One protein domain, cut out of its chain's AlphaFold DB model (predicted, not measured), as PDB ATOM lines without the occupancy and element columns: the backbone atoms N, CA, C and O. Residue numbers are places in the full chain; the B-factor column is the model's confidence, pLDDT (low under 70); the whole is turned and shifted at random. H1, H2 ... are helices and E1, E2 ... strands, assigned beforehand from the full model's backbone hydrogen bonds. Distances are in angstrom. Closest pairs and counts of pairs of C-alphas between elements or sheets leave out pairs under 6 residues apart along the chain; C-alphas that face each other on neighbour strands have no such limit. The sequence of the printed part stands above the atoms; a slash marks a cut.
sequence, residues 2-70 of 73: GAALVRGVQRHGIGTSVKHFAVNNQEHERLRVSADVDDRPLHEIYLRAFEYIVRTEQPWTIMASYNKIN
ATOM      1  N   GLY A   2      18.266 -27.658 117.335       97.12
ATOM      2  CA  GLY A   2      17.358 -28.118 118.406       97.12
ATOM      3  C   GLY A   2      17.486 -29.599 118.803       97.12
ATOM      4  O   GLY A   2      17.558 -29.899 119.987       97.12
ATOM      5  N   ALA A   3      17.625 -30.514 117.839       98.38
ATOM      6  CA  ALA A   3      17.805 -31.945 118.117       98.38
ATOM      7  C   ALA A   3      19.045 -32.255 118.978       98.38
ATOM      8  O   ALA A   3      18.966 -32.990 119.958       98.38
ATOM      9  N   ALA A   4      20.183 -31.623 118.678       98.50
ATOM     10  CA  ALA A   4      21.404 -31.810 119.458       98.50
ATOM     11  C   ALA A   4      21.237 -31.338 120.914       98.50
ATOM     12  O   ALA A   4      21.809 -31.943 121.821       98.50
ATOM     13  N   LEU A   5      20.423 -30.300 121.145       98.44
ATOM     14  CA  LEU A   5      20.085 -29.844 122.493       98.44
ATOM     15  C   LEU A   5      19.208 -30.868 123.222       98.44
ATOM     16  O   LEU A   5      19.526 -31.223 124.354       98.44
ATOM     17  N   VAL A   6      18.161 -31.388 122.567       98.75
ATOM     18  CA  VAL A   6      17.312 -32.455 123.131       98.75
ATOM     19  C   VAL A   6      18.163 -33.659 123.524       98.75
ATOM     20  O   VAL A   6      18.147 -34.066 124.683       98.75
ATOM     21  N   ARG A   7      18.994 -34.160 122.607       98.62
ATOM     22  CA  ARG A   7      19.937 -35.256 122.865       98.62
ATOM     23  C   ARG A   7      20.854 -34.972 124.051       98.62
ATOM     24  O   ARG A   7      21.056 -35.820 124.918       98.62
ATOM     25  N   GLY A   8      21.441 -33.775 124.070       98.56
ATOM     26  CA  GLY A   8      22.411 -33.359 125.076       98.56
ATOM     27  C   GLY A   8      21.820 -33.243 126.479       98.56
ATOM     28  O   GLY A   8      22.506 -33.564 127.444       98.56
ATOM     29  N   VAL A   9      20.561 -32.828 126.604       98.69
ATOM     30  CA  VAL A   9      19.873 -32.747 127.898       98.69
ATOM     31  C   VAL A   9      19.349 -34.128 128.311       98.69
ATOM     32  O   VAL A   9      19.666 -34.595 129.406       98.69
ATOM     33  N   GLN A  10      18.659 -34.840 127.411       98.62
ATOM     34  CA  GLN A  10      18.015 -36.123 127.730       98.62
ATOM     35  C   GLN A  10      18.997 -37.260 128.026       98.62
ATOM     36  O   GLN A  10      18.653 -38.155 128.795       98.62
ATOM     37  N   ARG A  11      20.244 -37.208 127.532       98.38
ATOM     38  CA  ARG A  11      21.280 -38.191 127.915       98.38
ATOM     39  C   ARG A  11      21.633 -38.173 129.408       98.38
ATOM     40  O   ARG A  11      22.228 -39.127 129.890       98.38
ATOM     41  N   HIS A  12      21.296 -37.100 130.126       98.44
ATOM     42  CA  HIS A  12      21.495 -36.995 131.575       98.44
ATOM     43  C   HIS A  12      20.221 -37.336 132.367       98.44
ATOM     44  O   HIS A  12      20.150 -37.043 133.555       98.44
ATOM     45  N   GLY A  13      19.199 -37.911 131.721       98.38
ATOM     46  CA  GLY A  13      17.930 -38.239 132.376       98.38
ATOM     47  C   GLY A  13      17.081 -37.013 132.723       98.38
ATOM     48  O   GLY A  13      16.284 -37.070 133.653       98.38
ATOM     49  N   ILE A  14      17.255 -35.900 132.002       98.62
ATOM     50  CA  ILE A  14      16.479 -34.666 132.183       98.62
ATOM     51  C   ILE A  14      15.632 -34.433 130.934       98.62
ATOM     52  O   ILE A  14      16.146 -34.459 129.819       98.62
ATOM     53  N   GLY A  15      14.340 -34.175 131.110       98.25
ATOM     54  CA  GLY A  15      13.421 -33.930 130.002       98.25
ATOM     55  C   GLY A  15      13.596 -32.564 129.365       98.25
ATOM     56  O   GLY A  15      13.948 -31.587 130.023       98.25
ATOM     57  N   THR A  16      13.277 -32.482 128.076       98.69
ATOM     58  CA  THR A  16      13.134 -31.199 127.379       98.69
ATOM     59  C   THR A  16      11.684 -30.918 127.012       98.69
ATOM     60  O   THR A  16      10.858 -31.830 126.930       98.69
ATOM     61  N   SER A  17      11.391 -29.635 126.787       98.75
ATOM     62  CA  SER A  17      10.126 -29.167 126.225       98.75
ATOM     63  C   SER A  17      10.392 -28.360 124.963       98.75
ATOM     64  O   SER A  17      10.865 -27.222 125.027       98.75
ATOM     65  N   VAL A  18      10.161 -28.969 123.800       98.69
ATOM     66  CA  VAL A  18      10.360 -28.299 122.505       98.69
ATOM     67  C   VAL A  18       9.218 -27.314 122.280       98.69
ATOM     68  O   VAL A  18       8.058 -27.656 122.493       98.69
ATOM     69  N   LYS A  19       9.537 -26.080 121.876       98.44
ATOM     70  CA  LYS A  19       8.571 -24.975 121.838       98.44
ATOM     71  C   LYS A  19       8.868 -23.959 120.729       98.44
ATOM     72  O   LYS A  19      10.005 -23.868 120.279       98.44
ATOM     73  N   HIS A  20       7.903 -23.142 120.312       98.69
ATOM     74  CA  HIS A  20       6.463 -23.245 120.598       98.69
ATOM     75  C   HIS A  20       5.790 -23.926 119.406       98.69
ATOM     76  O   HIS A  20       5.963 -23.455 118.284       98.69
ATOM     77  N   PHE A  21       5.073 -25.022 119.634       98.50
ATOM     78  CA  PHE A  21       4.399 -25.787 118.585       98.50
ATOM     79  C   PHE A  21       2.994 -25.213 118.318       98.50
ATOM     80  O   PHE A  21       2.123 -25.371 119.158       98.50
ATOM     81  N   ALA A  22       2.708 -24.532 117.212       98.31
ATOM     82  CA  ALA A  22       3.596 -24.120 116.126       98.31
ATOM     83  C   ALA A  22       3.248 -22.699 115.635       98.31
ATOM     84  O   ALA A  22       2.310 -22.067 116.115       98.31
ATOM     85  N   VAL A  23       4.028 -22.189 114.676       98.50
ATOM     86  CA  VAL A  23       3.766 -20.919 113.960       98.50
ATOM     87  C   VAL A  23       3.677 -19.677 114.877       98.50
ATOM     88  O   VAL A  23       3.077 -18.661 114.542       98.50
ATOM     89  N   ASN A  24       4.313 -19.725 116.050       98.56
ATOM     90  CA  ASN A  24       4.390 -18.589 116.970       98.56
ATOM     91  C   ASN A  24       5.571 -17.676 116.614       98.56
ATOM     92  O   ASN A  24       6.615 -17.710 117.269       98.56
ATOM     93  N   ASN A  25       5.442 -16.929 115.517       98.19
ATOM     94  CA  ASN A  25       6.530 -16.126 114.948       98.19
ATOM     95  C   ASN A  25       6.406 -14.617 115.213       98.19
ATOM     96  O   ASN A  25       7.303 -13.868 114.830       98.19
ATOM     97  N   GLN A  26       5.330 -14.174 115.868       98.38
ATOM     98  CA  GLN A  26       5.113 -12.776 116.238       98.38
ATOM     99  C   GLN A  26       4.699 -12.649 117.703       98.38
ATOM    100  O   GLN A  26       3.923 -13.453 118.210       98.38
ATOM    101  N   GLU A  27       5.175 -11.597 118.370       98.62
ATOM    102  CA  GLU A  27       4.799 -11.313 119.759       98.62
ATOM    103  C   GLU A  27       3.539 -10.450 119.860       98.62
ATOM    104  O   GLU A  27       2.745 -10.604 120.792       98.62
ATOM    105  N   HIS A  28       3.335  -9.548 118.893       98.25
ATOM    106  CA  HIS A  28       2.153  -8.698 118.864       98.25
ATOM    107  C   HIS A  28       0.897  -9.564 118.755       98.25
ATOM    108  O   HIS A  28       0.767 -10.381 117.845       98.25
ATOM    109  N   GLU A  29       0.002  -9.410 119.729       98.00
ATOM    110  CA  GLU A  29      -1.240 -10.175 119.843       98.00
ATOM    111  C   GLU A  29      -1.081 -11.705 119.800       98.00
ATOM    112  O   GLU A  29      -2.028 -12.411 119.456       98.00
ATOM    113  N   ARG A  30       0.064 -12.259 120.228       98.19
ATOM    114  CA  ARG A  30       0.328 -13.716 120.211       98.19
ATOM    115  C   ARG A  30      -0.701 -14.582 120.955       98.19
ATOM    116  O   ARG A  30      -0.742 -15.783 120.755       98.19
ATOM    117  N   LEU A  31      -1.523 -13.981 121.821       98.38
ATOM    118  CA  LEU A  31      -2.620 -14.642 122.544       98.38
ATOM    119  C   LEU A  31      -3.946 -14.700 121.751       98.38
ATOM    120  O   LEU A  31      -4.908 -15.325 122.194       98.38
ATOM    121  N   ARG A  32      -4.042 -13.982 120.626       97.75
ATOM    122  CA  ARG A  32      -5.298 -13.743 119.890       97.75
ATOM    123  C   ARG A  32      -5.191 -13.996 118.390       97.75
ATOM    124  O   ARG A  32      -6.177 -14.437 117.798       97.75
ATOM    125  N   VAL A  33      -4.034 -13.697 117.800       98.44
ATOM    126  CA  VAL A  33      -3.805 -13.769 116.355       98.44
ATOM    127  C   VAL A  33      -3.977 -15.194 115.821       98.44
ATOM    128  O   VAL A  33      -3.635 -16.167 116.497       98.44
ATOM    129  N   SER A  34      -4.508 -15.299 114.600       98.62
ATOM    130  CA  SER A  34      -4.438 -16.515 113.787       98.62
ATOM    131  C   SER A  34      -3.315 -16.371 112.779       98.62
ATOM    132  O   SER A  34      -3.282 -15.400 112.026       98.62
ATOM    133  N   ALA A  35      -2.386 -17.322 112.789       98.50
ATOM    134  CA  ALA A  35      -1.452 -17.487 111.695       98.50
ATOM    135  C   ALA A  35      -2.142 -18.327 110.615       98.50
ATOM    136  O   ALA A  35      -2.319 -19.537 110.785       98.50
ATOM    137  N   ASP A  36      -2.547 -17.670 109.531       98.44
ATOM    138  CA  ASP A  36      -3.198 -18.324 108.400       98.44
ATOM    139  C   ASP A  36      -2.131 -18.708 107.371       98.44
ATOM    140  O   ASP A  36      -1.463 -17.853 106.785       98.44
ATOM    141  N   VAL A  37      -1.901 -20.012 107.229       98.31
ATOM    142  CA  VAL A  37      -0.773 -20.586 106.491       98.31
ATOM    143  C   VAL A  37      -1.264 -21.769 105.665       98.31
ATOM    144  O   VAL A  37      -1.917 -22.674 106.192       98.31
ATOM    145  N   ASP A  38      -0.905 -21.780 104.380       98.69
ATOM    146  CA  ASP A  38      -1.175 -22.903 103.481       98.69
ATOM    147  C   ASP A  38      -0.520 -24.203 103.982       98.69
ATOM    148  O   ASP A  38       0.538 -24.197 104.618       98.69
ATOM    149  N   ASP A  39      -1.107 -25.343 103.620       98.50
ATOM    150  CA  ASP A  39      -0.637 -26.676 104.027       98.50
ATOM    151  C   ASP A  39       0.849 -26.911 103.698       98.50
ATOM    152  O   ASP A  39       1.642 -27.364 104.526       98.50
ATOM    153  N   ARG A  40       1.267 -26.497 102.499       98.62
ATOM    154  CA  ARG A  40       2.640 -26.680 102.032       98.62
ATOM    155  C   ARG A  40       3.680 -25.942 102.896       98.62
ATOM    156  O   ARG A  40       4.572 -26.613 103.412       98.62
ATOM    157  N   PRO A  41       3.628 -24.608 103.091       98.50
ATOM    158  CA  PRO A  41       4.569 -23.921 103.978       98.50
ATOM    159  C   PRO A  41       4.437 -24.355 105.441       98.50
ATOM    160  O   PRO A  41       5.455 -24.408 106.137       98.50
ATOM    161  N   LEU A  42       3.237 -24.726 105.909       98.62
ATOM    162  CA  LEU A  42       3.058 -25.304 107.243       98.62
ATOM    163  C   LEU A  42       3.961 -26.534 107.426       98.62
ATOM    164  O   LEU A  42       4.755 -26.579 108.370       98.62
ATOM    165  N   HIS A  43       3.912 -27.481 106.491       98.50
ATOM    166  CA  HIS A  43       4.700 -28.711 106.550       98.50
ATOM    167  C   HIS A  43       6.183 -28.522 106.201       98.50
ATOM    168  O   HIS A  43       7.054 -29.035 106.910       98.50
ATOM    169  N   GLU A  44       6.495 -27.788 105.133       98.62
ATOM    170  CA  GLU A  44       7.865 -27.658 104.623       98.62
ATOM    171  C   GLU A  44       8.733 -26.711 105.468       98.62
ATOM    172  O   GLU A  44       9.952 -26.889 105.519       98.62
ATOM    173  N   ILE A  45       8.130 -25.737 106.162       98.44
ATOM    174  CA  ILE A  45       8.859 -24.703 106.912       98.44
ATOM    175  C   ILE A  45       8.607 -24.837 108.413       98.44
ATOM    176  O   ILE A  45       9.531 -25.129 109.177       98.44
ATOM    177  N   TYR A  46       7.368 -24.625 108.854       98.62
ATOM    178  CA  TYR A  46       7.079 -24.422 110.276       98.62
ATOM    179  C   TYR A  46       7.144 -25.719 111.085       98.62
ATOM    180  O   TYR A  46       7.702 -25.732 112.184       98.62
ATOM    181  N   LEU A  47       6.622 -26.820 110.543       98.56
ATOM    182  CA  LEU A  47       6.618 -28.122 111.212       98.56
ATOM    183  C   LEU A  47       7.909 -28.911 110.992       98.56
ATOM    184  O   LEU A  47       8.212 -29.811 111.776       98.56
ATOM    185  N   ARG A  48       8.706 -28.566 109.976       98.44
ATOM    186  CA  ARG A  48       9.851 -29.376 109.546       98.44
ATOM    187  C   ARG A  48      10.880 -29.617 110.652       98.44
ATOM    188  O   ARG A  48      11.389 -30.728 110.804       98.44
ATOM    189  N   ALA A  49      11.175 -28.591 111.449       98.25
ATOM    190  CA  ALA A  49      12.101 -28.715 112.571       98.25
ATOM    191  C   ALA A  49      11.528 -29.580 113.708       98.25
ATOM    192  O   ALA A  49      12.255 -30.398 114.273       98.25
ATOM    193  N   PHE A  50      10.237 -29.429 114.021       98.75
ATOM    194  CA  PHE A  50       9.560 -30.252 115.027       98.75
ATOM    195  C   PHE A  50       9.518 -31.715 114.595       98.75
ATOM    196  O   PHE A  50       9.909 -32.580 115.375       98.75
ATOM    197  N   GLU A  51       9.136 -31.990 113.346       98.62
ATOM    198  CA  GLU A  51       9.120 -33.337 112.778       98.62
ATOM    199  C   GLU A  51      10.491 -34.009 112.918       98.62
ATOM    200  O   GLU A  51      10.585 -35.130 113.422       98.62
ATOM    201  N   TYR A  52      11.561 -33.314 112.518       98.69
ATOM    202  CA  TYR A  52      12.918 -33.839 112.637       98.69
ATOM    203  C   TYR A  52      13.262 -34.184 114.092       98.69
ATOM    204  O   TYR A  52      13.731 -35.289 114.363       98.69
ATOM    205  N   ILE A  53      13.003 -33.274 115.037       98.75
ATOM    206  CA  ILE A  53      13.333 -33.470 116.458       98.75
ATOM    207  C   ILE A  53      12.526 -34.624 117.065       98.75
ATOM    208  O   ILE A  53      13.095 -35.466 117.755       98.75
ATOM    209  N   VAL A  54      11.224 -34.701 116.786       98.50
ATOM    210  CA  VAL A  54      10.352 -35.764 117.306       98.50
ATOM    211  C   VAL A  54      10.777 -37.129 116.777       98.50
ATOM    212  O   VAL A  54      10.905 -38.068 117.558       98.50
ATOM    213  N   ARG A  55      11.064 -37.239 115.474       98.50
ATOM    214  CA  ARG A  55      11.475 -38.510 114.862       98.50
ATOM    215  C   ARG A  55      12.858 -38.981 115.314       98.50
ATOM    216  O   ARG A  55      13.085 -40.185 115.365       98.50
ATOM    217  N   THR A  56      13.784 -38.062 115.595       98.56
ATOM    218  CA  THR A  56      15.194 -38.410 115.853       98.56
ATOM    219  C   THR A  56      15.584 -38.435 117.328       98.56
ATOM    220  O   THR A  56      16.449 -39.227 117.688       98.56
ATOM    221  N   GLU A  57      14.967 -37.607 118.177       98.56
ATOM    222  CA  GLU A  57      15.396 -37.426 119.576       98.56
ATOM    223  C   GLU A  57      14.297 -37.674 120.614       98.56
ATOM    224  O   GLU A  57      14.620 -37.782 121.794       98.56
ATOM    225  N   GLN A  58      13.024 -37.741 120.198       98.44
ATOM    226  CA  GLN A  58      11.866 -37.998 121.069       98.44
ATOM    227  C   GLN A  58      11.893 -37.156 122.364       98.44
ATOM    228  O   GLN A  58      12.153 -37.678 123.455       98.44
ATOM    229  N   PRO A  59      11.678 -35.830 122.270       98.56
ATOM    230  CA  PRO A  59      11.627 -34.983 123.453       98.56
ATOM    231  C   PRO A  59      10.496 -35.446 124.384       98.56
ATOM    232  O   PRO A  59       9.407 -35.765 123.915       98.56
ATOM    233  N   TRP A  60      10.727 -35.451 125.698       98.69
ATOM    234  CA  TRP A  60       9.723 -35.908 126.670       98.69
ATOM    235  C   TRP A  60       8.444 -35.072 126.651       98.69
ATOM    236  O   TRP A  60       7.375 -35.580 126.976       98.69
ATOM    237  N   THR A  61       8.547 -33.791 126.294       98.81
ATOM    238  CA  THR A  61       7.390 -32.901 126.190       98.81
ATOM    239  C   THR A  61       7.507 -31.956 124.993       98.81
ATOM    240  O   THR A  61       8.598 -31.640 124.508       98.81
ATOM    241  N   ILE A  62       6.355 -31.465 124.538       98.69
ATOM    242  CA  ILE A  62       6.220 -30.383 123.558       98.69
ATOM    243  C   ILE A  62       5.302 -29.332 124.179       98.69
ATOM    244  O   ILE A  62       4.295 -29.674 124.795       98.69
ATOM    245  N   MET A  63       5.650 -28.058 124.024       98.88
ATOM    246  CA  MET A  63       4.839 -26.936 124.485       98.88
ATOM    247  C   MET A  63       4.136 -26.289 123.295       98.88
ATOM    248  O   MET A  63       4.796 -25.825 122.358       98.88
ATOM    249  N   ALA A  64       2.804 -26.243 123.360       98.50
ATOM    250  CA  ALA A  64       1.973 -25.582 122.364       98.50
ATOM    251  C   ALA A  64       2.222 -24.063 122.322       98.50
ATOM    252  O   ALA A  64       2.708 -23.459 123.285       98.50
ATOM    253  N   SER A  65       1.920 -23.450 121.184       98.56
ATOM    254  CA  SER A  65       1.884 -22.004 121.022       98.56
ATOM    255  C   SER A  65       0.612 -21.394 121.614       98.56
ATOM    256  O   SER A  65      -0.316 -22.090 122.011       98.56
ATOM    257  N   TYR A  66       0.604 -20.064 121.721       98.62
ATOM    258  CA  TYR A  66      -0.585 -19.318 122.133       98.62
ATOM    259  C   TYR A  66      -1.463 -18.888 120.956       98.62
ATOM    260  O   TYR A  66      -2.661 -18.686 121.143       98.62
ATOM    261  N   ASN A  67      -0.870 -18.676 119.778       98.69
ATOM    262  CA  ASN A  67      -1.595 -18.229 118.596       98.69
ATOM    263  C   ASN A  67      -2.470 -19.357 118.053       98.69
ATOM    264  O   ASN A  67      -2.164 -20.533 118.229       98.69
ATOM    265  N   LYS A  68      -3.507 -18.980 117.310       98.81
ATOM    266  CA  LYS A  68      -4.246 -19.937 116.490       98.81
ATOM    267  C   LYS A  68      -3.453 -20.255 115.224       98.81
ATOM    268  O   LYS A  68      -2.650 -19.432 114.769       98.81
ATOM    269  N   ILE A  69      -3.723 -21.406 114.627       98.62
ATOM    270  CA  ILE A  69      -3.274 -21.784 113.287       98.62
ATOM    271  C   ILE A  69      -4.528 -22.061 112.464       98.62
ATOM    272  O   ILE A  69      -5.325 -22.922 112.840       98.62
ATOM    273  N   ASN A  70      -4.727 -21.316 111.373       98.50
ATOM    274  CA  ASN A  70      -5.913 -21.441 110.515       98.50
ATOM    275  C   ASN A  70      -7.236 -21.429 111.321       98.50
ATOM    276  O   ASN A  70      -8.138 -22.235 111.097       98.50
TER     277      ASN A  70
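Overview. This is residues 2 to 70 of the 73 residues of the protein "Glyco_hydro_3 domain-containing protein" of Streptomyces sp. SID10244 (UniProt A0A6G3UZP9). A two-strand sheet, E1 and E2, lies along one long side of a flat shape, and H3 and H2 lie along the other; H1 packs on H3 at one end, and the unnamed residues 22 to 38 close the other end. The printed part has 69 residues, mixed class, in the order H1 E1 H2 H3 E2, with a parallel sheet. It is only just loose, close to compact: radius of gyration of the C-alphas 13.3 A, spans 38 by 24 by 13 A.

Along the chain. Find E1, residues 17 to 21, and E2, residues 61 to 64, ending at C-alpha 64 (1.973, -25.582, 122.364). H3, residues 48 to 57, runs 14.0 A; H2 is residues 39 to 46. H1, residues 2 to 10, runs 12.3 A from C-alpha 2 (17.358, -28.118, 118.406).

Arrangement. Look at N 21 and O 63, 2.9 A apart, within hydrogen-bond range between E1 and E2. E1, H2 H3, E2 form a strand-helix-strand unit, parallel neighbour strands with helices between, its crossover right-handed. H1 and H3 touch, closest C-alphas Ala 3 and Ile 53, 5.0 A, at a shallow tilt of 29 degrees, the same way. H2 and H3 meet only through their link; H1 and H2 are apart. In H1, H2 and H3 every O i to N i+4 pair is within hydrogen-bond range.

Size, cuts and confidence. The farthest C-alphas, His 12 and Asp 38, are 38.8 A apart. The printed part has no cut; E1 to H2 is a long link, and no printed residue is under 70 in pLDDT.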